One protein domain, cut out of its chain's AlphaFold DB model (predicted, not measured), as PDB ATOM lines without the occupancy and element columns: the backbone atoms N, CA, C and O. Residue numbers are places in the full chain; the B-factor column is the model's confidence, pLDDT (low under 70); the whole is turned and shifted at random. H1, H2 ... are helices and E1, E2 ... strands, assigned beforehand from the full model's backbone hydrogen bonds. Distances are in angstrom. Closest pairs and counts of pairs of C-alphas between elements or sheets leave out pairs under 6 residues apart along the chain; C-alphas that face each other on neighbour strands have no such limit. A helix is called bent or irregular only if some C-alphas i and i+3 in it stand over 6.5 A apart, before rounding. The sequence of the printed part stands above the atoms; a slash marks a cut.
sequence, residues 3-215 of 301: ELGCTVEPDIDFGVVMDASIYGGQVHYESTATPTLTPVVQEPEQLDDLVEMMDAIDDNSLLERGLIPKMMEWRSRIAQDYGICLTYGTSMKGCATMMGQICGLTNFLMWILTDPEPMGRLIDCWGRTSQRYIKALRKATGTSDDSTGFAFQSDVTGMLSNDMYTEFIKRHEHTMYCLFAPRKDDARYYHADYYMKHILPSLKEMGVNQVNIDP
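This is residues 3 to 215 of the 301 residues of the protein "Uroporphyrinogen_deCOase domain-containing protein" of Bacteroidetes bacterium HGW-Bacteroidetes-17 (UniProt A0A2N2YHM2). A small sheet of four parallel strands, E3 to E6, has the kinked helix H8 over one face; the long helix H7 packs on H8, and H2 and H3 pack on H7. H4 lies at one end of the longest axis, the small hairpin of E1 and E2 lies at one side, and residues 3 to 8 stand free as a tail. The printed part has 213 residues, with elements in the order H1 E1 E2 H2 H3 H4 E3 H5 H6 H7 E4 H8 E5 H9 E6, and is mixed, helices and strands. It is compact, with a radius of gyration of the C-alphas of 17.1 A and spans of 51 by 36 by 35 A.

The sheet runs E3 (residues 91 to 93), E4 (150 to 153), E5 (188 to 192), E6 (210 to 213). N 92 and O 151, 3.0 A, N 191 and O 152, 2.8 A, and N 190 and O 210, 2.9 A, are within hydrogen-bond range across its three pairs. H8 (162 to 180) lies over E4 at a height over the sheet of 11.5 A, along the strands at 26 degrees on the local plane. H8 and H5 (95 to 102) on one face make two layers, helices over a sheet. H9 (200 to 205) only grazes the sheet. E4, H8, E5 and E5, H9, E6 are strand-helix-strand units, parallel neighbours joined through a helix, with right-handed crossovers; E3, H5, H6 (105 to 114), H7 (116 to 141), E4 is another. The hub H7 touches H8 at Gly 127 and His 172, C-alphas 5.0 A apart, a shallow tilt of 21 degrees, the same way. H2 (44 to 56) touches H7, closest C-alphas Val 51 and Leu 122, 5.8 A. H3 (61 to 64) touches H7; H4 (68 to 82) is only just apart from it, at 8.3 A. H6 and H7 touch only at the corner. H1 (20 to 23) touches H5, the closest C-alphas being Ala 20 and Met 98, 5.2 A. E1 (27 to 30) and E2 (33 to 37) form an antiparallel hairpin, N 28 and O 36 being 2.8 A apart. Every O i to N i+4 pair is within hydrogen-bond range in H4, H5 and H9, but 7 of 9 in H2, 5 of 6 in H6, 21 of 22 in H7 and 12 of 15 in H8; H1 and H3 are too short for one.

H7 spans 35.9 A from C-alpha 116 at (-18.302, 44.320, -7.407). H8 spans 23.7 A, irregular, with a kink of 62 degrees near residue 169 and C-alphas 168 and 171 7.4 A apart. H2, 19.9 A, is only just irregular, with C-alphas 45 and 48 6.8 A apart. E6 ends at C-alpha 213, (-21.461, 26.933, -27.625).

The C-alphas of Glu 3 and Glu 45, the two farthest apart, are 55.4 A apart. The printed part has no cut and no long link. Mean pLDDT of the printed part is 95.2, and residue 3 alone is under 70.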
ATOM      1  N   GLU A   3     -23.546  -0.314 -33.478       65.25
ATOM      2  CA  GLU A   3     -24.376   0.204 -34.577       65.25
ATOM      3  C   GLU A   3     -24.025   1.646 -34.990       65.25
ATOM      4  O   GLU A   3     -24.147   2.011 -36.157       65.25
ATOM      5  N   LEU A   4     -23.562   2.460 -34.043       72.69
ATOM      6  CA  LEU A   4     -23.110   3.835 -34.269       72.69
ATOM      7  C   LEU A   4     -21.582   3.914 -34.450       72.69
ATOM      8  O   LEU A   4     -21.035   5.011 -34.502       72.69
ATOM      9  N   GLY A   5     -20.885   2.773 -34.511       74.88
ATOM     10  CA  GLY A   5     -19.434   2.706 -34.679       74.88
ATOM     11  C   GLY A   5     -18.626   3.335 -33.539       74.88
ATOM     12  O   GLY A   5     -17.484   3.725 -33.760       74.88
ATOM     13  N   CYS A   6     -19.203   3.463 -32.340       75.44
ATOM     14  CA  CYS A   6     -18.535   4.066 -31.186       75.44
ATOM     15  C   CYS A   6     -18.397   3.091 -30.013       75.44
ATOM     16  O   CYS A   6     -19.247   2.232 -29.757       75.44
ATOM     17  N   THR A   7     -17.302   3.257 -29.280       81.75
ATOM     18  CA  THR A   7     -17.051   2.568 -28.016       81.75
ATOM     19  C   THR A   7     -17.524   3.468 -26.882       81.75
ATOM     20  O   THR A   7     -17.284   4.672 -26.911       81.75
ATOM     21  N   VAL A   8     -18.223   2.894 -25.904       83.88
ATOM     22  CA  VAL A   8     -18.540   3.581 -24.646       83.88
ATOM     23  C   VAL A   8     -17.581   3.062 -23.598       83.88
ATOM     24  O   VAL A   8     -17.504   1.851 -23.388       83.88
ATOM     25  N   GLU A   9     -16.884   3.975 -22.944       89.44
ATOM     26  CA  GLU A   9     -16.004   3.678 -21.821       89.44
ATOM     27  C   GLU A   9     -16.619   4.242 -20.533       89.44
ATOM     28  O   GLU A   9     -17.365   5.224 -20.588       89.44
ATOM     29  N   PRO A  10     -16.384   3.605 -19.373       92.25
ATOM     30  CA  PRO A  10     -16.804   4.154 -18.095       92.25
ATOM     31  C   PRO A  10     -16.074   5.470 -17.812       92.25
ATOM     32  O   PRO A  10     -14.858   5.561 -17.960       92.25
ATOM     33  N   ASP A  11     -16.822   6.453 -17.328       92.44
ATOM     34  CA  ASP A  11     -16.302   7.732 -16.846       92.44
ATOM     35  C   ASP A  11     -17.037   8.130 -15.555       92.44
ATOM     36  O   ASP A  11     -17.983   7.462 -15.118       92.44
ATOM     37  N   ILE A  12     -16.582   9.202 -14.919       94.94
ATOM     38  CA  ILE A  12     -17.147   9.753 -13.694       94.94
ATOM     39  C   ILE A  12     -17.762  11.109 -14.005       94.94
ATOM     40  O   ILE A  12     -17.051  12.081 -14.249       94.94
ATOM     41  N   ASP A  13     -19.086  11.180 -13.902       90.94
ATOM     42  CA  ASP A  13     -19.832  12.415 -14.092       90.94
ATOM     43  C   ASP A  13     -20.498  12.861 -12.783       90.94
ATOM     44  O   ASP A  13     -21.381  12.195 -12.236       90.94
ATOM     45  N   PHE A  14     -20.056  14.007 -12.274       92.62
ATOM     46  CA  PHE A  14     -20.680  14.710 -11.151       92.62
ATOM     47  C   PHE A  14     -21.486  15.929 -11.620       92.62
ATOM     48  O   PHE A  14     -21.904  16.749 -10.804       92.62
ATOM     49  N   GLY A  15     -21.690  16.091 -12.923       89.44
ATOM     50  CA  GLY A  15     -22.287  17.267 -13.526       89.44
ATOM     51  C   GLY A  15     -21.434  18.516 -13.307       89.44
ATOM     52  O   GLY A  15     -20.210  18.521 -13.441       89.44
ATOM     53  N   VAL A  16     -22.097  19.619 -12.967       90.50
ATOM     54  CA  VAL A  16     -21.469  20.947 -12.875       90.50
ATOM     55  C   VAL A  16     -20.828  21.251 -11.517       90.50
ATOM     56  O   VAL A  16     -20.209  22.300 -11.359       90.50
ATOM     57  N   VAL A  17     -20.963  20.357 -10.531       95.31
ATOM     58  CA  VAL A  17     -20.678  20.689  -9.123       95.31
ATOM     59  C   VAL A  17     -19.297  20.274  -8.627       95.31
ATOM     60  O   VAL A  17     -18.873  20.771  -7.586       95.31
ATOM     61  N   MET A  18     -18.581  19.388  -9.330       95.69
ATOM     62  CA  MET A  18     -17.317  18.828  -8.824       95.69
ATOM     63  C   MET A  18     -16.297  19.914  -8.485       95.69
ATOM     64  O   MET A  18     -15.848  19.990  -7.344       95.69
ATOM     65  N   ASP A  19     -15.982  20.788  -9.440       96.62
ATOM     66  CA  ASP A  19     -14.961  21.817  -9.237       96.62
ATOM     67  C   ASP A  19     -15.402  22.858  -8.200       96.62
ATOM     68  O   ASP A  19     -14.596  23.299  -7.387       96.62
ATOM     69  N   ALA A  20     -16.687  23.230  -8.176       97.31
ATOM     70  CA  ALA A  20     -17.222  24.178  -7.195       97.31
ATOM     71  C   ALA A  20     -17.236  23.603  -5.769       97.31
ATOM     72  O   ALA A  20     -17.037  24.343  -4.807       97.31
ATOM     73  N   SER A  21     -17.385  22.283  -5.625       97.56
ATOM     74  CA  SER A  21     -17.488  21.630  -4.317       97.56
ATOM     75  C   SER A  21     -16.230  21.764  -3.451       97.56
ATOM     76  O   SER A  21     -16.306  21.588  -2.235       97.56
ATOM     77  N   ILE A  22     -15.070  22.113  -4.029       97.38
ATOM     78  CA  ILE A  22     -13.840  22.341  -3.250       97.38
ATOM     79  C   ILE A  22     -13.959  23.571  -2.333       97.38
ATOM     80  O   ILE A  22     -13.301  23.626  -1.292       97.38
ATOM     81  N   TYR A  23     -14.833  24.524  -2.680       97.69
ATOM     82  CA  TYR A  23     -15.138  25.707  -1.867       97.69
ATOM     83  C   TYR A  23     -16.092  25.380  -0.714       97.69
ATOM     84  O   TYR A  23     -16.133  26.105   0.276       97.69
ATOM     85  N   GLY A  24     -16.810  24.258  -0.801       96.06
ATOM     86  CA  GLY A  24     -17.811  23.826   0.164       96.06
ATOM     87  C   GLY A  24     -19.160  23.575  -0.502       96.06
ATOM     88  O   GLY A  24     -19.234  23.256  -1.689       96.06
ATOM     89  N   GLY A  25     -20.227  23.732   0.279       92.69
ATOM     90  CA  GLY A  25     -21.590  23.441  -0.158       92.69
ATOM     91  C   GLY A  25     -21.910  21.951  -0.059       92.69
ATOM     92  O   GLY A  25     -21.035  21.086  -0.135       92.69
ATOM     93  N   GLN A  26     -23.186  21.640   0.156       93.38
ATOM     94  CA  GLN A  26     -23.663  20.264   0.148       93.38
ATOM     95  C   GLN A  26     -24.233  19.943  -1.230       93.38
ATOM     96  O   GLN A  26     -25.030  20.702  -1.775       93.38
ATOM     97  N   VAL A  27     -23.827  18.808  -1.798       94.25
ATOM     98  CA  VAL A  27     -24.362  18.355  -3.084       94.25
ATOM     99  C   VAL A  27     -25.787  17.853  -2.893       94.25
ATOM    100  O   VAL A  27     -26.046  16.990  -2.048       94.25
ATOM    101  N   HIS A  28     -26.693  18.362  -3.716       92.19
ATOM    102  CA  HIS A  28     -28.067  17.912  -3.824       92.19
ATOM    103  C   HIS A  28     -28.272  17.184  -5.149       92.19
ATOM    104  O   HIS A  28     -27.977  17.704  -6.223       92.19
ATOM    105  N   TYR A  29     -28.798  15.966  -5.047       91.00
ATOM    106  CA  TYR A  29     -29.237  15.173  -6.185       91.00
ATOM    107  C   TYR A  29     -30.756  15.111  -6.170       91.00
ATOM    108  O   TYR A  29     -31.353  14.657  -5.192       91.00
ATOM    109  N   GLU A  30     -31.371  15.528  -7.267       87.94
ATOM    110  CA  GLU A  30     -32.800  15.364  -7.492       87.94
ATOM    111  C   GLU A  30     -33.028  14.399  -8.652       87.94
ATOM    112  O   GLU A  30     -32.232  14.317  -9.582       87.94
ATOM    113  N   SER A  31     -34.141  13.668  -8.632       86.19
ATOM    114  CA  SER A  31     -34.480  12.729  -9.711       86.19
ATOM    115  C   SER A  31     -34.807  13.411 -11.044       86.19
ATOM    116  O   SER A  31     -34.907  12.738 -12.065       86.19
ATOM    117  N   THR A  32     -35.044  14.723 -11.028       86.00
ATOM    118  CA  THR A  32     -35.571  15.507 -12.156       86.00
ATOM    119  C   THR A  32     -34.718  16.723 -12.504       86.00
ATOM    120  O   THR A  32     -35.134  17.524 -13.338       86.00
ATOM    121  N   ALA A  33     -33.554  16.886 -11.877       85.06
ATOM    122  CA  ALA A  33     -32.664  18.011 -12.123       85.06
ATOM    123  C   ALA A  33     -31.203  17.562 -12.110       85.06
ATOM    124  O   ALA A  33     -30.857  16.507 -11.573       85.06
ATOM    125  N   THR A  34     -30.342  18.374 -12.717       87.00
ATOM    126  CA  THR A  34     -28.896  18.196 -12.604       87.00
ATOM    127  C   THR A  34     -28.446  18.410 -11.154       87.00
ATOM    128  O   THR A  34     -29.118  19.119 -10.401       87.00
ATOM    129  N   PRO A  35     -27.317  17.808 -10.732       92.00
ATOM    130  CA  PRO A  35     -26.786  18.034  -9.394       92.00
ATOM    131  C   PRO A  35     -26.500  19.520  -9.153       92.00
ATOM    132  O   PRO A  35     -25.950  20.196 -10.026       92.00
ATOM    133  N   THR A  36     -26.826  20.009  -7.959       92.25
ATOM    134  CA  THR A  36     -26.549  21.385  -7.521       92.25
ATOM    135  C   THR A  36     -25.804  21.388  -6.193       92.25
ATOM    136  O   THR A  36     -25.834  20.408  -5.446       92.25
ATOM    137  N   LEU A  37     -25.106  22.481  -5.892       94.62
ATOM    138  CA  LEU A  37     -24.622  22.748  -4.542       94.62
ATOM    139  C   LEU A  37     -25.630  23.617  -3.796       94.62
ATOM    140  O   LEU A  37     -26.175  24.568  -4.358       94.62
ATOM    141  N   THR A  38     -25.827  23.352  -2.503       94.75
ATOM    142  CA  THR A  38     -26.263  24.423  -1.603       94.75
ATOM    143  C   THR A  38     -25.242  25.556  -1.716       94.75
ATOM    144  O   THR A  38     -24.048  25.268  -1.559       94.75
ATOM    145  N   PRO A  39     -25.669  26.811  -1.946       95.62
ATOM    146  CA  PRO A  39     -24.752  27.940  -1.960       95.62
ATOM    147  C   PRO A  39     -23.875  27.955  -0.709       95.62
ATOM    148  O   PRO A  39     -24.358  27.794   0.414       95.62
ATOM    149  N   VAL A  40     -22.575  28.123  -0.924       96.94
ATOM    150  CA  VAL A  40     -21.558  28.228   0.127       96.94
ATOM    151  C   VAL A  40     -21.723  29.543   0.882       96.94
ATOM    152  O   VAL A  40     -21.559  29.584   2.100       96.94
ATOM    153  N   VAL A  41     -22.081  30.600   0.153       96.25
ATOM    154  CA  VAL A  41     -22.355  31.942   0.671       96.25
ATOM    155  C   VAL A  41     -23.759  32.369   0.256       96.25
ATOM    156  O   VAL A  41     -24.201  32.093  -0.860       96.25
ATOM    157  N   GLN A  42     -24.474  33.017   1.171       94.94
ATOM    158  CA  GLN A  42     -25.852  33.481   0.982       94.94
ATOM    159  C   GLN A  42     -25.992  34.996   1.121       94.94
ATOM    160  O   GLN A  42     -26.976  35.530   0.620       94.94
ATOM    161  N   GLU A  43     -24.995  35.670   1.700       95.56
ATOM    162  CA  GLU A  43     -24.936  37.128   1.841       95.56
ATOM    163  C   GLU A  43     -23.547  37.669   1.425       95.56
ATOM    164  O   GLU A  43     -22.544  36.968   1.631       95.56
ATOM    165  N   PRO A  44     -23.446  38.899   0.877       94.12
ATOM    166  CA  PRO A  44     -22.176  39.494   0.442       94.12
ATOM    167  C   PRO A  44     -21.104  39.581   1.532       94.12
ATOM    168  O   PRO A  44     -19.917  39.431   1.245       94.12
ATOM    169  N   GLU A  45     -21.495  39.786   2.791       95.12
ATOM    170  CA  GLU A  45     -20.564  39.919   3.918       95.12
ATOM    171  C   GLU A  45     -19.754  38.638   4.169       95.12
ATOM    172  O   GLU A  45     -18.701  38.689   4.795       95.12
ATOM    173  N   GLN A  46     -20.218  37.492   3.661       97.50
ATOM    174  CA  GLN A  46     -19.552  36.196   3.806       97.50
ATOM    175  C   GLN A  46     -18.477  35.951   2.734       97.50
ATOM    176  O   GLN A  46     -17.744  34.962   2.812       97.50
ATOM    177  N   LEU A  47     -18.394  36.806   1.707       97.38
ATOM    178  CA  LEU A  47     -17.479  36.615   0.577       97.38
ATOM    179  C   LEU A  47     -16.014  36.684   1.016       97.38
ATOM    180  O   LEU A  47     -15.216  35.846   0.598       97.38
ATOM    181  N   ASP A  48     -15.670  37.640   1.880       97.25
ATOM    182  CA  ASP A  48     -14.294  37.815   2.355       97.25
ATOM    183  C   ASP A  48     -13.858  36.656   3.264       97.25
ATOM    184  O   ASP A  48     -12.767  36.120   3.074       97.25
ATOM    185  N   ASP A  49     -14.738  36.178   4.150       97.88
ATOM    186  CA  ASP A  49     -14.477  34.997   4.984       97.88
ATOM    187  C   ASP A  49     -14.193  33.750   4.124       97.88
ATOM    188  O   ASP A  49     -13.289  32.960   4.420       97.88
ATOM    189  N   LEU A  50     -14.942  33.569   3.026       98.19
ATOM    190  CA  LEU A  50     -14.704  32.475   2.082       98.19
ATOM    191  C   LEU A  50     -13.344  32.625   1.383       98.19
ATOM    192  O   LEU A  50     -12.624  31.633   1.233       98.19
ATOM    193  N   VAL A  51     -12.981  33.841   0.967       98.50
ATOM    194  CA  VAL A  51     -11.679  34.125   0.344       98.50
ATOM    195  C   VAL A  51     -10.535  33.808   1.303       98.50
ATOM    196  O   VAL A  51      -9.622  33.081   0.915       98.50
ATOM    197  N   GLU A  52     -10.603  34.287   2.547       98.06
ATOM    198  CA  GLU A  52      -9.584  34.033   3.571       98.06
ATOM    199  C   GLU A  52      -9.423  32.535   3.850       98.06
ATOM    200  O   GLU A  52      -8.301  32.023   3.908       98.06
ATOM    201  N   MET A  53     -10.538  31.807   3.955       97.31
ATOM    202  CA  MET A  53     -10.533  30.358   4.152       97.31
ATOM    203  C   MET A  53      -9.853  29.629   2.987       97.31
ATOM    204  O   MET A  53      -9.026  28.746   3.217       97.31
ATOM    205  N   MET A  54     -10.151  30.016   1.744       97.62
ATOM    206  CA  MET A  54      -9.565  29.394   0.553       97.62
ATOM    207  C   MET A  54      -8.083  29.729   0.357       97.62
ATOM    208  O   MET A  54      -7.307  28.847  -0.018       97.62
ATOM    209  N   ASP A  55      -7.667  30.962   0.646       95.50
ATOM    210  CA  ASP A  55      -6.258  31.362   0.571       95.50
ATOM    211  C   ASP A  55      -5.405  30.671   1.660       95.50
ATOM    212  O   ASP A  55      -4.213  30.438   1.448       95.50
ATOM    213  N   ALA A  56      -6.005  30.287   2.794       95.69
ATOM    214  CA  ALA A  56      -5.322  29.569   3.874       95.69
ATOM    215  C   ALA A  56      -5.129  28.060   3.614       95.69
ATOM    216  O   ALA A  56      -4.292  27.429   4.265       95.69
ATOM    217  N   ILE A  57      -5.887  27.463   2.688       94.50
ATOM    218  CA  ILE A  57      -5.767  26.040   2.336       94.50
ATOM    219  C   ILE A  57      -4.494  25.813   1.521       94.50
ATOM    220  O   ILE A  57      -4.254  26.524   0.547       94.50
ATOM    221  N   ASP A  58      -3.705  24.790   1.857       90.81
ATOM    222  CA  ASP A  58      -2.542  24.359   1.072       90.81
ATOM    223  C   ASP A  58      -2.913  23.487  -0.150       90.81
ATOM    224  O   ASP A  58      -4.020  22.965  -0.262       90.81
ATOM    225  N   ASP A  59      -1.972  23.323  -1.087       85.31
ATOM    226  CA  ASP A  59      -2.209  22.648  -2.375       85.31
ATOM    227  C   ASP A  59      -2.646  21.183  -2.233       85.31
ATOM    228  O   ASP A  59      -3.455  20.712  -3.034       85.31
ATOM    229  N   ASN A  60      -2.120  20.452  -1.244       80.06
ATOM    230  CA  ASN A  60      -2.458  19.039  -1.055       80.06
ATOM    231  C   ASN A  60      -3.858  18.906  -0.451       80.06
ATOM    232  O   ASN A  60      -4.640  18.060  -0.884       80.06
ATOM    233  N   SER A  61      -4.191  19.801   0.480       93.44
ATOM    234  CA  SER A  61      -5.498  19.858   1.130       93.44
ATOM    235  C   SER A  61      -6.639  20.206   0.163       93.44
ATOM    236  O   SER A  61      -7.785  19.857   0.435       93.44
ATOM    237  N   LEU A  62      -6.373  20.837  -0.991       94.44
ATOM    238  CA  LEU A  62      -7.410  21.088  -2.009       94.44
ATOM    239  C   LEU A  62      -8.042  19.792  -2.538       94.44
ATOM    240  O   LEU A  62      -9.246  19.761  -2.794       94.44
ATOM    241  N   LEU A  63      -7.258  18.720  -2.687       96.19
ATOM    242  CA  LEU A  63      -7.749  17.443  -3.224       96.19
ATOM    243  C   LEU A  63      -8.509  16.598  -2.191       96.19
ATOM    244  O   LEU A  63      -9.119  15.591  -2.544       96.19
ATOM    245  N   GLU A  64      -8.498  17.004  -0.923       96.38
ATOM    246  CA  GLU A  64      -9.227  16.340   0.161       96.38
ATOM    247  C   GLU A  64     -10.638  16.922   0.360       96.38
ATOM    248  O   GLU A  64     -11.383  16.483   1.238       96.38
ATOM    249  N   ARG A  65     -11.027  17.910  -0.456       96.38
ATOM    250  CA  ARG A  65     -12.279  18.661  -0.314       96.38
ATOM    251  C   ARG A  65     -13.335  18.259  -1.334       96.38
ATOM    252  O   ARG A  65     -13.044  17.740  -2.412       96.38
ATOM    253  N   GLY A  66     -14.583  18.568  -0.986       96.19
ATOM    254  CA  GLY A  66     -15.730  18.409  -1.869       96.19
ATOM    255  C   GLY A  66     -15.867  16.984  -2.402       96.19
ATOM    256  O   GLY A  66     -15.772  16.005  -1.662       96.19
ATOM    257  N   LEU A  67     -16.086  16.876  -3.708       97.31
ATOM    258  CA  LEU A  67     -16.270  15.611  -4.413       97.31
ATOM    259  C   LEU A  67     -14.959  14.946  -4.861       97.31
ATOM    260  O   LEU A  67     -15.002  13.825  -5.367       97.31
ATOM    261  N   ILE A  68     -13.794  15.566  -4.648       96.94
ATOM    262  CA  ILE A  68     -12.510  15.026  -5.127       96.94
ATOM    263  C   ILE A  68     -12.157  13.677  -4.485       96.94
ATOM    264  O   ILE A  68     -11.832  12.753  -5.235       96.94
ATOM    265  N   PRO A  69     -12.307  13.461  -3.160       97.44
ATOM    266  CA  PRO A  69     -12.086  12.140  -2.569       97.44
ATOM    267  C   PRO A  69     -12.990  11.061  -3.176       97.44
ATOM    268  O   PRO A  69     -12.552   9.934  -3.410       97.44
ATOM    269  N   LYS A  70     -14.245  11.418  -3.486       97.44
ATOM    270  CA  LYS A  70     -15.212  10.500  -4.098       97.44
ATOM    271  C   LYS A  70     -14.837  10.163  -5.539       97.44
ATOM    272  O   LYS A  70     -14.900   8.999  -5.928       97.44
ATOM    273  N   MET A  71     -14.394  11.163  -6.299       97.38
ATOM    274  CA  MET A  71     -13.849  10.983  -7.640       97.38
ATOM    275  C   MET A  71     -12.643  10.033  -7.619       97.38
ATOM    276  O   MET A  71     -12.619   9.065  -8.373       97.38
ATOM    277  N   MET A  72     -11.687  10.227  -6.703       97.75
ATOM    278  CA  MET A  72     -10.503   9.363  -6.583       97.75
ATOM    279  C   MET A  72     -10.859   7.917  -6.201       97.75
ATOM    280  O   MET A  72     -10.271   6.965  -6.727       97.75
ATOM    281  N   GLU A  73     -11.847   7.737  -5.316       98.06
ATOM    282  CA  GLU A  73     -12.399   6.426  -4.964       98.06
ATOM    283  C   GLU A  73     -12.967   5.721  -6.206       98.06
ATOM    284  O   GLU A  73     -12.607   4.580  -6.498       98.06
ATOM    285  N   TRP A  74     -13.836   6.399  -6.960       97.75
ATOM    286  CA  TRP A  74     -14.471   5.838  -8.155       97.75
ATOM    287  C   TRP A  74     -13.480   5.582  -9.282       97.75
ATOM    288  O   TRP A  74     -13.546   4.538  -9.924       97.75
ATOM    289  N   ARG A  75     -12.498   6.464  -9.458       97.62
ATOM    290  CA  ARG A  75     -11.409   6.295 -10.421       97.62
ATOM    291  C   ARG A  75     -10.621   5.019 -10.139       97.62
ATOM    292  O   ARG A  75     -10.304   4.272 -11.059       97.62
ATOM    293  N   SER A  76     -10.335   4.749  -8.865       97.69
ATOM    294  CA  SER A  76      -9.633   3.529  -8.450       97.69
ATOM    295  C   SER A  76     -10.452   2.271  -8.749       97.69
ATOM    296  O   SER A  76      -9.892   1.274  -9.199       97.69
ATOM    297  N   ARG A  77     -11.779   2.331  -8.564       97.75
ATOM    298  CA  ARG A  77     -12.693   1.237  -8.932       97.75
ATOM    299  C   ARG A  77     -12.723   1.010 -10.442       97.75
ATOM    300  O   ARG A  77     -12.576  -0.123 -10.873       97.75
ATOM    301  N   ILE A  78     -12.818   2.071 -11.249       97.38
ATOM    302  CA  ILE A  78     -12.793   1.957 -12.717       97.38
ATOM    303  C   ILE A  78     -11.481   1.321 -13.197       97.38
ATOM    304  O   ILE A  78     -11.502   0.412 -14.027       97.38
ATOM    305  N   ALA A  79     -10.344   1.729 -12.630       97.19
ATOM    306  CA  ALA A  79      -9.053   1.128 -12.952       97.19
ATOM    307  C   ALA A  79      -8.984  -0.358 -12.570       97.19
ATOM    308  O   ALA A  79      -8.452  -1.160 -13.334       97.19
ATOM    309  N   GLN A  80      -9.537  -0.737 -11.416       97.56
ATOM    310  CA  GLN A  80      -9.582  -2.128 -10.966       97.56
ATOM    311  C   GLN A  80     -10.500  -2.997 -11.836       97.56
ATOM    312  O   GLN A  80     -10.118  -4.108 -12.204       97.56
ATOM    313  N   ASP A  81     -11.695  -2.499 -12.149       97.00
ATOM    314  CA  ASP A  81     -12.759  -3.278 -12.783       97.00
ATOM    315  C   ASP A  81     -12.600  -3.346 -14.310       97.00
ATOM    316  O   ASP A  81     -12.951  -4.354 -14.924       97.00
ATOM    317  N   TYR A  82     -12.041  -2.296 -14.926       95.81
ATOM    318  CA  TYR A  82     -11.950  -2.155 -16.384       95.81
ATOM    319  C   TYR A  82     -10.520  -1.993 -16.912       95.81
ATOM    320  O   TYR A  82     -10.317  -2.006 -18.124       95.81
ATOM    321  N   GLY A  83      -9.517  -1.824 -16.044       95.75
ATOM    322  CA  GLY A  83      -8.143  -1.531 -16.472       95.75
ATOM    323  C   GLY A  83      -7.962  -0.125 -17.062       95.75
ATOM    324  O   GLY A  83      -6.925   0.154 -17.659       95.75
ATOM    325  N   ILE A  84      -8.957   0.756 -16.903       94.88
ATOM    326  CA  ILE A  84      -8.965   2.114 -17.461       94.88
ATOM    327  C   ILE A  84      -8.490   3.104 -16.398       94.88
ATOM    328  O   ILE A  84      -9.090   3.245 -15.334       94.88
ATOM    329  N   CYS A  85      -7.400   3.810 -16.688       94.62
ATOM    330  CA  CYS A  85      -6.824   4.805 -15.790       94.62
ATOM    331  C   CYS A  85      -7.226   6.213 -16.244       94.62
ATOM    332  O   CYS A  85      -6.592   6.786 -17.128       94.62
ATOM    333  N   LEU A  86      -8.280   6.766 -15.643       96.06
ATOM    334  CA  LEU A  86      -8.752   8.112 -15.977       96.06
ATOM    335  C   LEU A  86      -7.734   9.175 -15.530       96.06
ATOM    336  O   LEU A  86      -7.166   9.091 -14.440       96.06
ATOM    337  N   THR A  87      -7.514  10.195 -16.348       96.06
ATOM    338  CA  THR A  87      -6.642  11.341 -16.038       96.06
ATOM    339  C   THR A  87      -7.475  12.614 -15.993       96.06
ATOM    340  O   THR A  87      -8.394  12.758 -16.793       96.06
ATOM    341  N   TYR A  88      -7.149  13.552 -15.104       96.00
ATOM    342  CA  TYR A  88      -7.929  14.777 -14.904       96.00
ATOM    343  C   TYR A  88      -7.062  16.040 -14.957       96.00
ATOM    344  O   TYR A  88      -5.831  15.999 -15.019       96.00
ATOM    345  N   GLY A  89      -7.723  17.196 -14.929       95.69
ATOM    346  CA  GLY A  89      -7.068  18.501 -14.944       95.69
ATOM    347  C   GLY A  89      -6.738  19.020 -16.344       95.69
ATOM    348  O   GLY A  89      -6.008  19.994 -16.458       95.69
ATOM    349  N   THR A  90      -7.269  18.419 -17.409       96.75
ATOM    350  CA  THR A  90      -7.249  18.981 -18.776       96.75
ATOM    351  C   THR A  90      -8.469  19.859 -19.069       96.75
ATOM    352  O   THR A  90      -8.540  20.500 -20.112       96.75
ATOM    353  N   SER A  91      -9.418  19.933 -18.140       97.06
ATOM    354  CA  SER A  91     -10.592  20.794 -18.219       97.06
ATOM    355  C   SER A  91     -11.051  21.219 -16.831       97.06
ATOM    356  O   SER A  91     -10.697  20.572 -15.845       97.06
ATOM    357  N   MET A  92     -11.891  22.250 -16.764       97.25
ATOM    358  CA  MET A  92     -12.649  22.596 -15.559       97.25
ATOM    359  C   MET A  92     -13.924  23.374 -15.885       97.25
ATOM    360  O   MET A  92     -14.096  23.883 -16.998       97.25
ATOM    361  N   LYS A  93     -14.802  23.524 -14.895       97.31
ATOM    362  CA  LYS A  93     -15.927  24.461 -14.967       97.31
ATOM    363  C   LYS A  93     -15.418  25.907 -15.003       97.31
ATOM    364  O   LYS A  93     -14.501  26.271 -14.271       97.31
ATOM    365  N   GLY A  94     -15.987  26.724 -15.887       97.50
ATOM    366  CA  GLY A  94     -15.600  28.131 -16.022       97.50
ATOM    367  C   GLY A  94     -16.048  28.980 -14.835       97.50
ATOM    368  O   GLY A  94     -16.877  28.559 -14.019       97.50
ATOM    369  N   CYS A  95     -15.495  30.189 -14.729       98.44
ATOM    370  CA  CYS A  95     -15.641  31.012 -13.526       98.44
ATOM    371  C   CYS A  95     -17.104  31.321 -13.210       98.44
ATOM    372  O   CYS A  95     -17.539  31.150 -12.076       98.44
ATOM    373  N   ALA A  96     -17.874  31.760 -14.210       97.69
ATOM    374  CA  ALA A  96     -19.272  32.142 -14.017       97.69
ATOM    375  C   ALA A  96     -20.120  30.957 -13.526       97.69
ATOM    376  O   ALA A  96     -20.940  31.114 -12.624       97.69
ATOM    377  N   THR A  97     -19.878  29.758 -14.065       97.00
ATOM    378  CA  THR A  97     -20.561  28.533 -13.626       97.00
ATOM    379  C   THR A  97     -20.197  28.184 -12.189       97.00
ATOM    380  O   THR A  97     -21.083  27.877 -11.393       97.00
ATOM    381  N   MET A  98     -18.917  28.287 -11.818       97.88
ATOM    382  CA  MET A  98     -18.491  28.044 -10.439       97.88
ATOM    383  C   MET A  98     -19.067  29.076  -9.466       97.88
ATOM    384  O   MET A  98     -19.580  28.686  -8.422       97.88
ATOM    385  N   MET A  99     -19.071  30.367  -9.813       98.00
ATOM    386  CA  MET A  99     -19.687  31.407  -8.977       98.00
ATOM    387  C   MET A  99     -21.198  31.196  -8.827       98.00
ATOM    388  O   MET A  99     -21.734  31.350  -7.731       98.00
ATOM    389  N   GLY A 100     -21.882  30.765  -9.890       96.69
ATOM    390  CA  GLY A 100     -23.298  30.409  -9.836       96.69
ATOM    391  C   GLY A 100     -23.605  29.245  -8.886       96.69
ATOM    392  O   GLY A 100     -24.683  29.221  -8.299       96.69
ATOM    393  N   GLN A 101     -22.668  28.311  -8.685       96.75
ATOM    394  CA  GLN A 101     -22.798  27.244  -7.684       96.75
ATOM    395  C   GLN A 101     -22.409  27.714  -6.274       96.75
ATOM    396  O   GLN A 101     -23.072  27.364  -5.304       96.75
ATOM    397  N   ILE A 102     -21.348  28.519  -6.151       97.81
ATOM    398  CA  ILE A 102     -20.811  28.973  -4.860       97.81
ATOM    399  C   ILE A 102     -21.746  29.982  -4.187       97.81
ATOM    400  O   ILE A 102     -22.022  29.851  -2.998       97.81
ATOM    401  N   CYS A 103     -22.256  30.961  -4.932       97.44
ATOM    402  CA  CYS A 103     -23.120  32.019  -4.400       97.44
ATOM    403  C   CYS A 103     -24.614  31.734  -4.610       97.44
ATOM    404  O   CYS A 103     -25.463  32.382  -4.004       97.44
ATOM    405  N   GLY A 104     -24.946  30.788  -5.490       96.06
ATOM    406  CA  GLY A 104     -26.260  30.710  -6.120       96.06
ATOM    407  C   GLY A 104     -26.359  31.682  -7.302       96.06
ATOM    408  O   GLY A 104     -25.898  32.821  -7.232       96.06
ATOM    409  N   LEU A 105     -26.975  31.242  -8.403       95.62
ATOM    410  CA  LEU A 105     -26.976  31.980  -9.672       95.62
ATOM    411  C   LEU A 105     -27.545  33.402  -9.549       95.62
ATOM    412  O   LEU A 105     -26.926  34.354 -10.016       95.62
ATOM    413  N   THR A 106     -28.701  33.555  -8.898       96.88
ATOM    414  CA  THR A 106     -29.347  34.865  -8.706       96.88
ATOM    415  C   THR A 106     -28.460  35.821  -7.916       96.88
ATOM    416  O   THR A 106     -28.284  36.968  -8.319       96.88
ATOM    417  N   ASN A 107     -27.876  35.341  -6.818       97.81
ATOM    418  CA  ASN A 107     -26.999  36.134  -5.967       97.81
ATOM    419  C   ASN A 107     -25.715  36.511  -6.701       97.81
ATOM    420  O   ASN A 107     -25.348  37.676  -6.696       97.81
ATOM    421  N   PHE A 108     -25.084  35.573  -7.414       97.94
ATOM    422  CA  PHE A 108     -23.911  35.864  -8.238       97.94
ATOM    423  C   PHE A 108     -24.178  36.999  -9.236       97.94
ATOM    424  O   PHE A 108     -23.423  37.970  -9.274       97.94
ATOM    425  N   LEU A 109     -25.258  36.899 -10.020       97.69
ATOM    426  CA  LEU A 109     -25.603  37.902 -11.032       97.69
ATOM    427  C   LEU A 109     -25.992  39.257 -10.421       97.69
ATOM    428  O   LEU A 109     -25.804  40.290 -11.061       97.69
ATOM    429  N   MET A 110     -26.524  39.265  -9.198       98.06
ATOM    430  CA  MET A 110     -26.847  40.488  -8.467       98.06
ATOM    431  C   MET A 110     -25.590  41.135  -7.872       98.06
ATOM    432  O   MET A 110     -25.298  42.290  -8.167       98.06
ATOM    433  N   TRP A 111     -24.808  40.383  -7.097       98.38
ATOM    434  CA  TRP A 111     -23.654  40.889  -6.352       98.38
ATOM    435  C   TRP A 111     -22.500  41.311  -7.244       98.38
ATOM    436  O   TRP A 111     -21.784  42.241  -6.899       98.38
ATOM    437  N   ILE A 112     -22.329  40.711  -8.425       97.56
ATOM    438  CA  ILE A 112     -21.323  41.208  -9.376       97.56
ATOM    439  C   ILE A 112     -21.626  42.652  -9.832       97.56
ATOM    440  O   ILE A 112     -20.727  43.346 -10.296       97.56
ATOM    441  N   LEU A 113     -22.873  43.119  -9.680       97.31
ATOM    442  CA  LEU A 113     -23.289  44.494  -9.959       97.31
ATOM    443  C   LEU A 113     -23.359  45.362  -8.696       97.31
ATOM    444  O   LEU A 113     -22.957  46.523  -8.741       97.31
ATOM    445  N   THR A 114     -23.908  44.840  -7.594       98.00
ATOM    446  CA  THR A 114     -24.143  45.616  -6.362       98.00
ATOM    447  C   THR A 114     -22.928  45.663  -5.439       98.00
ATOM    448  O   THR A 114     -22.714  46.672  -4.772       98.00
ATOM    449  N   ASP A 115     -22.108  44.614  -5.462       97.94
ATOM    450  CA  ASP A 115     -20.959  44.380  -4.585       97.94
ATOM    451  C   ASP A 115     -19.716  43.955  -5.406       97.94
ATOM    452  O   ASP A 115     -19.090  42.922  -5.130       97.94
ATOM    453  N   PRO A 116     -19.329  44.728  -6.445       97.69
ATOM    454  CA  PRO A 116     -18.302  44.320  -7.407       97.69
ATOM    455  C   PRO A 116     -16.920  44.132  -6.774       97.69
ATOM    456  O   PRO A 116     -16.143  43.296  -7.227       97.69
ATOM    457  N   GLU A 117     -16.596  44.873  -5.711       98.00
ATOM    458  CA  GLU A 117     -15.312  44.746  -5.017       98.00
ATOM    459  C   GLU A 117     -15.176  43.403  -4.266       98.00
ATOM    460  O   GLU A 117     -14.218  42.675  -4.553       98.00
ATOM    461  N   PRO A 118     -16.098  43.019  -3.351       98.06
ATOM    462  CA  PRO A 118     -16.116  41.674  -2.770       98.06
ATOM    463  C   PRO A 118     -16.155  40.554  -3.817       98.06
ATOM    464  O   PRO A 118     -15.372  39.604  -3.740       98.06
ATOM    465  N   MET A 119     -17.001  40.679  -4.845       98.25
ATOM    466  CA  MET A 119     -17.076  39.678  -5.914       98.25
ATOM    467  C   MET A 119     -15.775  39.571  -6.708       98.25
ATOM    468  O   MET A 119     -15.332  38.466  -7.019       98.25
ATOM    469  N   GLY A 120     -15.121  40.698  -6.989       98.44
ATOM    470  CA  GLY A 120     -13.806  40.734  -7.620       98.44
ATOM    471  C   GLY A 120     -12.753  39.997  -6.794       98.44
ATOM    472  O   GLY A 120     -11.992  39.206  -7.348       98.44
ATOM    473  N   ARG A 121     -12.750  40.161  -5.462       98.62
ATOM    474  CA  ARG A 121     -11.845  39.407  -4.574       98.62
ATOM    475  C   ARG A 121     -12.116  37.904  -4.602       98.62
ATOM    476  O   ARG A 121     -11.159  37.126  -4.662       98.62
ATOM    477  N   LEU A 122     -13.384  37.487  -4.620       98.75
ATOM    478  CA  LEU A 122     -13.743  36.072  -4.748       98.75
ATOM    479  C   LEU A 122     -13.314  35.489  -6.100       98.75
ATOM    480  O   LEU A 122     -12.725  34.411  -6.142       98.75
ATOM    481  N   ILE A 123     -13.537  36.206  -7.202       98.75
ATOM    482  CA  ILE A 123     -13.121  35.780  -8.547       98.75
ATOM    483  C   ILE A 123     -11.588  35.725  -8.662       98.75
ATOM    484  O   ILE A 123     -11.029  34.816  -9.277       98.75
ATOM    485  N   ASP A 124     -10.881  36.637  -8.002       98.75
ATOM    486  CA  ASP A 124      -9.423  36.609  -7.912       98.75
ATOM    487  C   ASP A 124      -8.907  35.411  -7.119       98.75
ATOM    488  O   ASP A 124      -7.922  34.778  -7.518       98.75
ATOM    489  N   CYS A 125      -9.569  35.091  -6.006       98.69
ATOM    490  CA  CYS A 125      -9.317  33.872  -5.247       98.69
ATOM    491  C   CYS A 125      -9.578  32.632  -6.109       98.69
ATOM    492  O   CYS A 125      -8.742  31.725  -6.144       98.69
ATOM    493  N   TRP A 126     -10.659  32.633  -6.896       98.69
ATOM    494  CA  TRP A 126     -10.949  31.569  -7.852       98.69
ATOM    495  C   TRP A 126      -9.827  31.381  -8.868       98.69
ATOM    496  O   TRP A 126      -9.366  30.255  -9.065       98.69
ATOM    497  N   GLY A 127      -9.326  32.464  -9.464       98.50
ATOM    498  CA  GLY A 127      -8.243  32.403 -10.442       98.50
ATOM    499  C   GLY A 127      -6.958  31.794  -9.875       98.50
ATOM    500  O   GLY A 127      -6.328  30.957 -10.526       98.50
ATOM    501  N   ARG A 128      -6.568  32.164  -8.646       97.75
ATOM    502  CA  ARG A 128      -5.385  31.591  -7.970       97.75
ATOM    503  C   ARG A 128      -5.605  30.136  -7.567       97.75
ATOM    504  O   ARG A 128      -4.749  29.287  -7.821       97.75
ATOM    505  N   THR A 129      -6.753  29.840  -6.968       98.38
ATOM    506  CA  THR A 129      -7.101  28.500  -6.484       98.38
ATOM    507  C   THR A 129      -7.214  27.509  -7.635       98.38
ATOM    508  O   THR A 129      -6.671  26.414  -7.541       98.38
ATOM    509  N   SER A 130      -7.817  27.900  -8.759       98.19
ATOM    510  CA  SER A 130      -7.981  27.044  -9.940       98.19
ATOM    511  C   SER A 130      -6.641  26.604 -10.527       98.19
ATOM    512  O   SER A 130      -6.466  25.437 -10.872       98.19
ATOM    513  N   GLN A 131      -5.646  27.496 -10.564       97.69
ATOM    514  CA  GLN A 131      -4.292  27.145 -11.009       97.69
ATOM    515  C   GLN A 131      -3.647  26.087 -10.110       97.69
ATOM    516  O   GLN A 131      -3.021  25.151 -10.610       97.69
ATOM    517  N   ARG A 132      -3.782  26.242  -8.787       97.56
ATOM    518  CA  ARG A 132      -3.235  25.315  -7.783       97.56
ATOM    519  C   ARG A 132      -3.946  23.965  -7.849       97.56
ATOM    520  O   ARG A 132      -3.297  22.931  -7.989       97.56
ATOM    521  N   TYR A 133      -5.275  23.999  -7.854       97.69
ATOM    522  CA  TYR A 133      -6.151  22.838  -7.943       97.69
ATOM    523  C   TYR A 133      -5.865  22.003  -9.194       97.69
ATOM    524  O   TYR A 133      -5.611  20.807  -9.081       97.69
ATOM    525  N   ILE A 134      -5.799  22.619 -10.379       97.44
ATOM    526  CA  ILE A 134      -5.555  21.885 -11.627       97.44
ATOM    527  C   ILE A 134      -4.148  21.280 -11.682       97.44
ATOM    528  O   ILE A 134      -3.991  20.149 -12.143       97.44
ATOM    529  N   LYS A 135      -3.121  21.977 -11.174       96.38
ATOM    530  CA  LYS A 135      -1.763  21.412 -11.058       96.38
ATOM    531  C   LYS A 135      -1.743  20.197 -10.131       96.38
ATOM    532  O   LYS A 135      -1.183  19.161 -10.492       96.38
ATOM    533  N   ALA A 136      -2.371  20.309  -8.962       96.38
ATOM    534  CA  ALA A 136      -2.466  19.215  -8.003       96.38
ATOM    535  C   ALA A 136      -3.237  18.022  -8.591       96.38
ATOM    536  O   ALA A 136      -2.778  16.884  -8.497       96.38
ATOM    537  N   LEU A 137      -4.361  18.281  -9.264       96.12
ATOM    538  CA  LEU A 137      -5.215  17.257  -9.860       96.12
ATOM    539  C   LEU A 137      -4.510  16.501 -10.994       96.12
ATOM    540  O   LEU A 137      -4.552  15.269 -11.014       96.12
ATOM    541  N   ARG A 138      -3.803  17.206 -11.890       97.06
ATOM    542  CA  ARG A 138      -2.973  16.577 -12.932       97.06
ATOM    543  C   ARG A 138      -1.948  15.623 -12.323       97.06
ATOM    544  O   ARG A 138      -1.896  14.453 -12.697       97.06
ATOM    545  N   LYS A 139      -1.202  16.094 -11.320       96.12
ATOM    546  CA  LYS A 139      -0.190  15.291 -10.617       96.12
ATOM    547  C   LYS A 139      -0.797  14.059  -9.943       96.12
ATOM    548  O   LYS A 139      -0.265  12.962 -10.082       96.12
ATOM    549  N   ALA A 140      -1.903  14.225  -9.220       95.81
ATOM    550  CA  ALA A 140      -2.545  13.141  -8.478       95.81
ATOM    551  C   ALA A 140      -3.179  12.078  -9.388       95.81
ATOM    552  O   ALA A 140      -3.261  10.911  -9.009       95.81
ATOM    553  N   THR A 141      -3.610  12.467 -10.590       95.94
ATOM    554  CA  THR A 141      -4.282  11.569 -11.541       95.94
ATOM    555  C   THR A 141      -3.369  11.051 -12.650       95.94
ATOM    556  O   THR A 141      -3.819  10.273 -13.488       95.94
ATOM    557  N   GLY A 142      -2.081  11.409 -12.621       96.38
ATOM    558  CA  GLY A 142      -1.080  10.919 -13.570       96.38
ATOM    559  C   GLY A 142      -1.178  11.546 -14.961       96.38
ATOM    560  O   GLY A 142      -0.704  10.951 -15.926       96.38
ATOM    561  N   THR A 143      -1.787  12.727 -15.083       96.50
ATOM    562  CA  THR A 143      -1.780  13.492 -16.333       96.50
ATOM    563  C   THR A 143      -0.349  13.920 -16.638       96.50
ATOM    564  O   THR A 143       0.273  14.598 -15.825       96.50
ATOM    565  N   SER A 144       0.171  13.511 -17.799       91.94
ATOM    566  CA  SER A 144       1.544  13.820 -18.218       91.94
ATOM    567  C   SER A 144       1.807  15.329 -18.239       91.94
ATOM    568  O   SER A 144       0.958  16.091 -18.703       91.94
ATOM    569  N   ASP A 145       3.007  15.744 -17.830       86.25
ATOM    570  CA  ASP A 145       3.469  17.135 -17.945       86.25
ATOM    571  C   ASP A 145       3.561  17.598 -19.414       86.25
ATOM    572  O   ASP A 145       3.469  18.791 -19.698       86.25
ATOM    573  N   ASP A 146       3.684  16.658 -20.359       89.69
ATOM    574  CA  ASP A 146       3.661  16.937 -21.800       89.69
ATOM    575  C   ASP A 146       2.238  17.106 -22.363       89.69
ATOM    576  O   ASP A 146       2.083  17.538 -23.510       89.69
ATOM    577  N   SER A 147       1.207  16.759 -21.578       92.25
ATOM    578  CA  SER A 147      -0.201  16.877 -21.965       92.25
ATOM    579  C   SER A 147      -0.633  18.340 -21.938       92.25
ATOM    580  O   SER A 147      -0.953  18.908 -20.887       92.25
ATOM    581  N   THR A 148      -0.624  18.951 -23.119       94.81
ATOM    582  CA  THR A 148      -1.061  20.325 -23.339       94.81
ATOM    583  C   THR A 148      -2.458  20.381 -23.947       94.81
ATOM    584  O   THR A 148      -2.955  19.422 -24.536       94.81
ATOM    585  N   GLY A 149      -3.108  21.524 -23.769       97.88
ATOM    586  CA  GLY A 149      -4.516  21.725 -24.063       97.88
ATOM    587  C   GLY A 149      -5.322  21.938 -22.784       97.88
ATOM    588  O   GLY A 149      -5.007  21.410 -21.709       97.88
ATOM    589  N   PHE A 150      -6.354  22.767 -22.890       98.44
ATOM    590  CA  PHE A 150      -7.252  23.038 -21.782       98.44
ATOM    591  C   PHE A 150      -8.660  23.342 -22.278       98.44
ATOM    592  O   PHE A 150      -8.835  23.926 -23.349       98.44
ATOM    593  N   ALA A 151      -9.653  22.954 -21.485       98.44
ATOM    594  CA  ALA A 151     -11.054  23.176 -21.795       98.44
ATOM    595  C   ALA A 151     -11.798  23.858 -20.642       98.44
ATOM    596  O   ALA A 151     -11.693  23.434 -19.489       98.44
ATOM    597  N   PHE A 152     -12.605  24.869 -20.961       98.31
ATOM    598  CA  PHE A 152     -13.593  25.420 -20.035       98.31
ATOM    599  C   PHE A 152     -14.996  24.925 -20.359       98.31
ATOM    600  O   PHE A 152     -15.409  24.922 -21.515       98.31
ATOM    601  N   GLN A 153     -15.731  24.565 -19.308       96.19
ATOM    602  CA  GLN A 153     -17.148  24.206 -19.345       96.19
ATOM    603  C   GLN A 153     -17.933  25.294 -18.589       96.19
ATOM    604  O   GLN A 153     -18.008  25.258 -17.360       96.19
ATOM    605  N   SER A 154     -18.412  26.331 -19.280       93.75
ATOM    606  CA  SER A 154     -18.887  27.576 -18.657       93.75
ATOM    607  C   SER A 154     -20.316  27.972 -19.038       93.75
ATOM    608  O   SER A 154     -20.577  29.043 -19.588       93.75
ATOM    609  N   ASP A 155     -21.246  27.098 -18.676       91.81
ATOM    610  CA  ASP A 155     -22.695  27.153 -18.915       91.81
ATOM    611  C   ASP A 155     -23.374  28.489 -18.536       91.81
ATOM    612  O   ASP A 155     -24.409  28.837 -19.096       91.81
ATOM    613  N   VAL A 156     -22.792  29.272 -17.617       93.62
ATOM    614  CA  VAL A 156     -23.376  30.538 -17.124       93.62
ATOM    615  C   VAL A 156     -22.759  31.788 -17.771       93.62
ATOM    616  O   VAL A 156     -23.341  32.868 -17.682       93.62
ATOM    617  N   THR A 157     -21.612  31.694 -18.459       95.56
ATOM    618  CA  THR A 157     -20.883  32.891 -18.943       95.56
ATOM    619  C   THR A 157     -21.729  33.788 -19.845       95.56
ATOM    620  O   THR A 157     -21.614  35.010 -19.767       95.56
ATOM    621  N   GLY A 158     -22.614  33.210 -20.660       94.94
ATOM    622  CA  GLY A 158     -23.472  33.980 -21.564       94.94
ATOM    623  C   GLY A 158     -24.484  34.896 -20.859       94.94
ATOM    624  O   GLY A 158     -25.054  35.772 -21.505       94.94
ATOM    625  N   MET A 159     -24.692  34.746 -19.546       96.19
ATOM    626  CA  MET A 159     -25.538  35.644 -18.747       96.19
ATOM    627  C   MET A 159     -24.847  36.966 -18.379       96.19
ATOM    628  O   MET A 159     -25.508  37.892 -17.913       96.19
ATOM    629  N   LEU A 160     -23.532  37.070 -18.585       96.94
ATOM    630  CA  LEU A 160     -22.760  38.288 -18.350       96.94
ATOM    631  C   LEU A 160     -22.639  39.106 -19.635       96.94
ATOM    632  O   LEU A 160     -22.613  38.552 -20.735       96.94
ATOM    633  N   SER A 161     -22.493  40.427 -19.513       97.12
ATOM    634  CA  SER A 161     -22.042  41.243 -20.643       97.12
ATOM    635  C   SER A 161     -20.568  40.956 -20.956       97.12
ATOM    636  O   SER A 161     -19.816  40.470 -20.108       97.12
ATOM    637  N   ASN A 162     -20.121  41.288 -22.171       97.31
ATOM    638  CA  ASN A 162     -18.704  41.147 -22.520       97.31
ATOM    639  C   ASN A 162     -17.797  42.043 -21.663       97.31
ATOM    640  O   ASN A 162     -16.665  41.655 -21.375       97.31
ATOM    641  N   ASP A 163     -18.295  43.204 -21.235       97.94
ATOM    642  CA  ASP A 163     -17.552  44.128 -20.377       97.94
ATOM    643  C   ASP A 163     -17.355  43.525 -18.985       97.94
ATOM    644  O   ASP A 163     -16.222  43.441 -18.524       97.94
ATOM    645  N   MET A 164     -18.416  42.975 -18.377       97.94
ATOM    646  CA  MET A 164     -18.320  42.277 -17.087       97.94
ATOM    647  C   MET A 164     -17.405  41.051 -17.179       97.94
ATOM    648  O   MET A 164     -16.565  40.821 -16.311       97.94
ATOM    649  N   TYR A 165     -17.526  40.266 -18.253       98.38
ATOM    650  CA  TYR A 165     -16.635  39.129 -18.476       98.38
ATOM    651  C   TYR A 165     -15.168  39.572 -18.593       98.38
ATOM    652  O   TYR A 165     -14.286  38.951 -17.999       98.38
ATOM    653  N   THR A 166     -14.905  40.659 -19.319       98.38
ATOM    654  CA  THR A 166     -13.557  41.211 -19.505       98.38
ATOM    655  C   THR A 166     -12.980  41.771 -18.207       98.38
ATOM    656  O   THR A 166     -11.810  41.526 -17.918       98.38
ATOM    657  N   GLU A 167     -13.790  42.495 -17.438       98.19
ATOM    658  CA  GLU A 167     -13.405  43.126 -16.176       98.19
ATOM    659  C   GLU A 167     -13.034  42.090 -15.114       98.19
ATOM    660  O   GLU A 167     -11.957  42.168 -14.521       98.19
ATOM    661  N   PHE A 168     -13.890  41.086 -14.911       98.50
ATOM    662  CA  PHE A 168     -13.748  40.175 -13.778       98.50
ATOM    663  C   PHE A 168     -13.065  38.849 -14.136       98.50
ATOM    664  O   PHE A 168     -12.201  38.379 -13.399       98.50
ATOM    665  N   ILE A 169     -13.435  38.219 -15.256       98.62
ATOM    666  CA  ILE A 169     -13.187  36.780 -15.468       98.62
ATOM    667  C   ILE A 169     -12.054  36.515 -16.460       98.62
ATOM    668  O   ILE A 169     -11.161  35.705 -16.193       98.62
ATOM    669  N   LYS A 170     -12.073  37.199 -17.605       98.69
ATOM    670  CA  LYS A 170     -11.245  36.896 -18.783       98.69
ATOM    671  C   LYS A 170      -9.766  36.726 -18.458       98.69
ATOM    672  O   LYS A 170      -9.125  35.812 -18.968       98.69
ATOM    673  N   ARG A 171      -9.206  37.582 -17.597       98.69
ATOM    674  CA  ARG A 171      -7.778  37.523 -17.234       98.69
ATOM    675  C   ARG A 171      -7.389  36.192 -16.584       98.69
ATOM    676  O   ARG A 171      -6.295  35.682 -16.828       98.69
ATOM    677  N   HIS A 172      -8.279  35.629 -15.774       98.75
ATOM    678  CA  HIS A 172      -8.038  34.398 -15.031       98.75
ATOM    679  C   HIS A 172      -8.186  33.181 -15.940       98.75
ATOM    680  O   HIS A 172      -7.296  32.336 -15.968       98.75
ATOM    681  N   GLU A 173      -9.233  33.139 -16.767       98.69
ATOM    682  CA  GLU A 173      -9.410  32.073 -17.764       98.69
ATOM    683  C   GLU A 173      -8.287  32.082 -18.813       98.69
ATOM    684  O   GLU A 173      -7.712  31.037 -19.123       98.69
ATOM    685  N   HIS A 174      -7.865  33.262 -19.274       98.75
ATOM    686  CA  HIS A 174      -6.705  33.395 -20.154       98.75
ATOM    687  C   HIS A 174      -5.420  32.863 -19.506       98.75
ATOM    688  O   HIS A 174      -4.641  32.164 -20.152       98.75
ATOM    689  N   THR A 175      -5.208  33.138 -18.214       98.69
ATOM    690  CA  THR A 175      -4.043  32.632 -17.472       98.69
ATOM    691  C   THR A 175      -4.020  31.103 -17.438       98.69
ATOM    692  O   THR A 175      -2.960  30.506 -17.614       98.69
ATOM    693  N   MET A 176      -5.175  30.454 -17.282       98.56
ATOM    694  CA  MET A 176      -5.275  28.990 -17.326       98.56
ATOM    695  C   MET A 176      -4.868  28.438 -18.695       98.56
ATOM    696  O   MET A 176      -4.073  27.499 -18.759       98.56
ATOM    697  N   TYR A 177      -5.315  29.060 -19.790       98.56
ATOM    698  CA  TYR A 177      -4.843  28.697 -21.126       98.56
ATOM    699  C   TYR A 177      -3.340  28.916 -21.295       98.56
ATOM    700  O   TYR A 177      -2.659  28.051 -21.830       98.56
ATOM    701  N   CYS A 178      -2.781  30.023 -20.806       98.19
ATOM    702  CA  CYS A 178      -1.335  30.249 -20.865       98.19
ATOM    703  C   CYS A 178      -0.531  29.197 -20.089       98.19
ATOM    704  O   CYS A 178       0.589  28.887 -20.482       98.19
ATOM    705  N   LEU A 179      -1.075  28.653 -18.999       97.50
ATOM    706  CA  LEU A 179      -0.400  27.633 -18.196       97.50
ATOM    707  C   LEU A 179      -0.508  26.233 -18.796       97.50
ATOM    708  O   LEU A 179       0.427  25.446 -18.670       97.50
ATOM    709  N   PHE A 180      -1.647  25.913 -19.407       97.88
ATOM    710  CA  PHE A 180      -2.013  24.534 -19.732       97.88
ATOM    711  C   PHE A 180      -2.214  24.270 -21.225       97.88
ATOM    712  O   PHE A 180      -2.221  23.117 -21.639       97.88
ATOM    713  N   ALA A 181      -2.317  25.322 -22.034       97.94
ATOM    714  CA  ALA A 181      -2.334  25.311 -23.494       97.94
ATOM    715  C   ALA A 181      -1.397  26.413 -24.063       97.94
ATOM    716  O   ALA A 181      -1.855  27.312 -24.787       97.94
ATOM    717  N   PRO A 182      -0.104  26.448 -23.668       96.88
ATOM    718  CA  PRO A 182       0.812  27.538 -24.012       96.88
ATOM    719  C   PRO A 182       1.211  27.586 -25.491       96.88
ATOM    720  O   PRO A 182       1.617  28.644 -25.977       96.88
ATOM    721  N   ARG A 183       1.169  26.455 -26.201       95.50
ATOM    722  CA  ARG A 183       1.619  26.353 -27.592       95.50
ATOM    723  C   ARG A 183       0.521  26.869 -28.516       95.50
ATOM    724  O   ARG A 183      -0.664  26.784 -28.207       95.50
ATOM    725  N   LYS A 184       0.928  27.390 -29.675       89.19
ATOM    726  CA  LYS A 184       0.012  27.958 -30.675       89.19
ATOM    727  C   LYS A 184      -1.081  26.968 -31.099       89.19
ATOM    728  O   LYS A 184      -2.229  27.368 -31.246       89.19
ATOM    729  N   ASP A 185      -0.701  25.705 -31.262       91.12
ATOM    730  CA  ASP A 185      -1.576  24.651 -31.778       91.12
ATOM    731  C   ASP A 185      -2.217  23.814 -30.654       91.12
ATOM    732  O   ASP A 185      -2.896  22.827 -30.930       91.12
ATOM    733  N   ASP A 186      -2.016  24.189 -29.382       97.19
ATOM    734  CA  ASP A 186      -2.694  23.520 -28.273       97.19
ATOM    735  C   ASP A 186      -4.203  23.770 -28.353       97.19
ATOM    736  O   ASP A 186      -4.660  24.879 -28.649       97.19
ATOM    737  N   ALA A 187      -4.991  22.748 -28.027       97.81
ATOM    738  CA  ALA A 187      -6.436  22.893 -27.946       97.81
ATOM    739  C   ALA A 187      -6.805  23.874 -26.820       97.81
ATOM    740  O   ALA A 187      -6.535  23.630 -25.642       97.81
ATOM    741  N   ARG A 188      -7.444  24.985 -27.186       98.56
ATOM    742  CA  ARG A 188      -8.083  25.936 -26.275       98.56
ATOM    743  C   ARG A 188      -9.578  25.850 -26.518       98.56
ATOM    744  O   ARG A 188     -10.107  26.531 -27.399       98.56
ATOM    745  N   TYR A 189     -10.218  24.949 -25.783       98.56
ATOM    746  CA  TYR A 189     -11.613  24.583 -25.981       98.56
ATOM    747  C   TYR A 189     -12.537  25.338 -25.027       98.56
ATOM    748  O   TYR A 189     -12.292  25.390 -23.823       98.56
ATOM    749  N   TYR A 190     -13.642  25.869 -25.542       98.19
ATOM    750  CA  TYR A 190     -14.633  26.565 -24.728       98.19
ATOM    751  C   TYR A 190     -16.045  26.040 -24.986       98.19
ATOM    752  O   TYR A 190     -16.527  26.039 -26.118       98.19
ATOM    753  N   HIS A 191     -16.736  25.657 -23.920       96.88
ATOM    754  CA  HIS A 191     -18.132  25.243 -23.955       96.88
ATOM    755  C   HIS A 191     -19.013  26.141 -23.092       96.88
ATOM    756  O   HIS A 191     -18.572  26.639 -22.054       96.88
ATOM    757  N   ALA A 192     -20.251  26.349 -23.540       94.50
ATOM    758  CA  ALA A 192     -21.293  27.025 -22.779       94.50
ATOM    759  C   ALA A 192     -22.688  26.754 -23.368       94.50
ATOM    760  O   ALA A 192     -22.931  26.998 -24.552       94.50
ATOM    761  N   ASP A 193     -23.629  26.378 -22.504       88.06
ATOM    762  CA  ASP A 193     -25.045  26.142 -22.823       88.06
ATOM    763  C   ASP A 193     -25.915  27.424 -22.805       88.06
ATOM    764  O   ASP A 193     -27.084  27.404 -22.413       88.06
ATOM    765  N   TYR A 194     -25.369  28.574 -23.213       88.00
ATOM    766  CA  TYR A 194     -26.104  29.849 -23.239       88.00
ATOM    767  C   TYR A 194     -25.751  30.694 -24.460       88.00
ATOM    768  O   TYR A 194     -24.805  30.373 -25.168       88.00
ATOM    769  N   TYR A 195     -26.471  31.796 -24.691       91.00
ATOM    770  CA  TYR A 195     -26.168  32.709 -25.793       91.00
ATOM    771  C   TYR A 195     -24.788  33.357 -25.643       91.00
ATOM    772  O   TYR A 195     -24.573  34.125 -24.709       91.00
ATOM    773  N   MET A 196     -23.853  33.056 -26.554       94.44
ATOM    774  CA  MET A 196     -22.428  33.421 -26.407       94.44
ATOM    775  C   MET A 196     -21.912  34.443 -27.425       94.44
ATOM    776  O   MET A 196     -20.736  34.812 -27.377       94.44
ATOM    777  N   LYS A 197     -22.751  34.933 -28.347       94.75
ATOM    778  CA  LYS A 197     -22.299  35.763 -29.482       94.75
ATOM    779  C   LYS A 197     -21.515  36.995 -29.034       94.75
ATOM    780  O   LYS A 197     -20.529  37.362 -29.666       94.75
ATOM    781  N   HIS A 198     -21.949  37.630 -27.948       95.62
ATOM    782  CA  HIS A 198     -21.311  38.823 -27.393       95.62
ATOM    783  C   HIS A 198     -19.975  38.535 -26.702       95.62
ATOM    784  O   HIS A 198     -19.177  39.457 -26.583       95.62
ATOM    785  N   ILE A 199     -19.699  37.291 -26.301       97.00
ATOM    786  CA  ILE A 199     -18.449  36.881 -25.635       97.00
ATOM    787  C   ILE A 199     -17.380  36.418 -26.641       97.00
ATOM    788  O   ILE A 199     -16.189  36.430 -26.323       97.00
ATOM    789  N   LEU A 200     -17.762  36.073 -27.881       96.50
ATOM    790  CA  LEU A 200     -16.835  35.623 -28.934       96.50
ATOM    791  C   LEU A 200     -15.595  36.520 -29.132       96.50
ATOM    792  O   LEU A 200     -14.509  35.958 -29.295       96.50
ATOM    793  N   PRO A 201     -15.680  37.869 -29.083       96.38
ATOM    794  CA  PRO A 201     -14.490  38.719 -29.171       96.38
ATOM    795  C   PRO A 201     -13.477  38.433 -28.055       96.38
ATOM    796  O   PRO A 201     -12.279  38.342 -28.311       96.38
ATOM    797  N   SER A 202     -13.952  38.207 -26.828       98.00
ATOM    798  CA  SER A 202     -13.078  37.855 -25.710       98.00
ATOM    799  C   SER A 202     -12.480  36.459 -25.858       98.00
ATOM    800  O   SER A 202     -11.296  36.292 -25.571       98.00
ATOM    801  N   LEU A 203     -13.242  35.480 -26.362       97.81
ATOM    802  CA  LEU A 203     -12.706  34.145 -26.663       97.81
ATOM    803  C   LEU A 203     -11.590  34.212 -27.718       97.81
ATOM    804  O   LEU A 203     -10.547  33.579 -27.553       97.81
ATOM    805  N   LYS A 204     -11.771  35.044 -28.753       97.75
ATOM    806  CA  LYS A 204     -10.761  35.294 -29.790       97.75
ATOM    807  C   LYS A 204      -9.465  35.835 -29.202       97.75
ATOM    808  O   LYS A 204      -8.390  35.339 -29.521       97.75
ATOM    809  N   GLU A 205      -9.560  36.848 -28.344       97.75
ATOM    810  CA  GLU A 205      -8.389  37.453 -27.701       97.75
ATOM    811  C   GLU A 205      -7.645  36.472 -26.789       97.75
ATOM    812  O   GLU A 205      -6.426  36.552 -26.671       97.75
ATOM    813  N   MET A 206      -8.358  35.516 -26.187       97.50
ATOM    814  CA  MET A 206      -7.750  34.433 -25.413       97.50
ATOM    815  C   MET A 206      -7.192  33.291 -26.276       97.50
ATOM    816  O   MET A 206      -6.654  32.327 -25.731       97.50
ATOM    817  N   GLY A 207      -7.313  33.367 -27.603       97.38
ATOM    818  CA  GLY A 207      -6.834  32.341 -28.527       97.38
ATOM    819  C   GLY A 207      -7.656  31.052 -28.516       97.38
ATOM    820  O   GLY A 207      -7.120  30.005 -28.864       97.38
ATOM    821  N   VAL A 208      -8.926  31.096 -28.097       98.25
ATOM    822  CA  VAL A 208      -9.830  29.938 -28.190       98.25
ATOM    823  C   VAL A 208      -9.940  29.503 -29.651       98.25
ATOM    824  O   VAL A 208     -10.259  30.312 -30.523       98.25
ATOM    825  N   ASN A 209      -9.665  28.226 -29.905       97.88
ATOM    826  CA  ASN A 209      -9.619  27.633 -31.245       97.88
ATOM    827  C   ASN A 209     -10.582  26.450 -31.408       97.88
ATOM    828  O   ASN A 209     -10.688  25.887 -32.497       97.88
ATOM    829  N   GLN A 210     -11.304  26.081 -30.349       98.31
ATOM    830  CA  GLN A 210     -12.345  25.064 -30.397       98.31
ATOM    831  C   GLN A 210     -13.536  25.492 -29.543       98.31
ATOM    832  O   GLN A 210     -13.348  25.980 -28.428       98.31
ATOM    833  N   VAL A 211     -14.760  25.310 -30.040       97.69
ATOM    834  CA  VAL A 211     -15.966  25.692 -29.291       97.69
ATOM    835  C   VAL A 211     -17.089  24.671 -29.390       97.69
ATOM    836  O   VAL A 211     -17.294  24.053 -30.430       97.69
ATOM    837  N   ASN A 212     -17.867  24.565 -28.316       96.94
ATOM    838  CA  ASN A 212     -19.190  23.946 -28.286       96.94
ATOM    839  C   ASN A 212     -20.127  24.881 -27.525       96.94
ATOM    840  O   ASN A 212     -20.259  24.798 -26.310       96.94
ATOM    841  N   ILE A 213     -20.697  25.843 -28.231       93.38
ATOM    842  CA  ILE A 213     -21.461  26.933 -27.625       93.38
ATOM    843  C   ILE A 213     -22.810  27.054 -28.301       93.38
ATOM    844  O   ILE A 213     -22.895  26.772 -29.489       93.38
ATOM    845  N   ASP A 214     -23.808  27.492 -27.541       85.19
ATOM    846  CA  ASP A 214     -25.091  28.027 -28.006       85.19
ATOM    847  C   ASP A 214     -25.704  27.385 -29.269       85.19
ATOM    848  O   ASP A 214     -25.401  27.838 -30.373       85.19
ATOM    849  N   PRO A 215     -26.688  26.475 -29.151       80.12
ATOM    850  CA  PRO A 215     -27.346  25.876 -30.318       80.12
ATOM    851  C   PRO A 215     -28.062  26.869 -31.258       80.12
ATOM    852  O   PRO A 215     -28.553  26.461 -32.316       80.12
TER     853      PRO A 215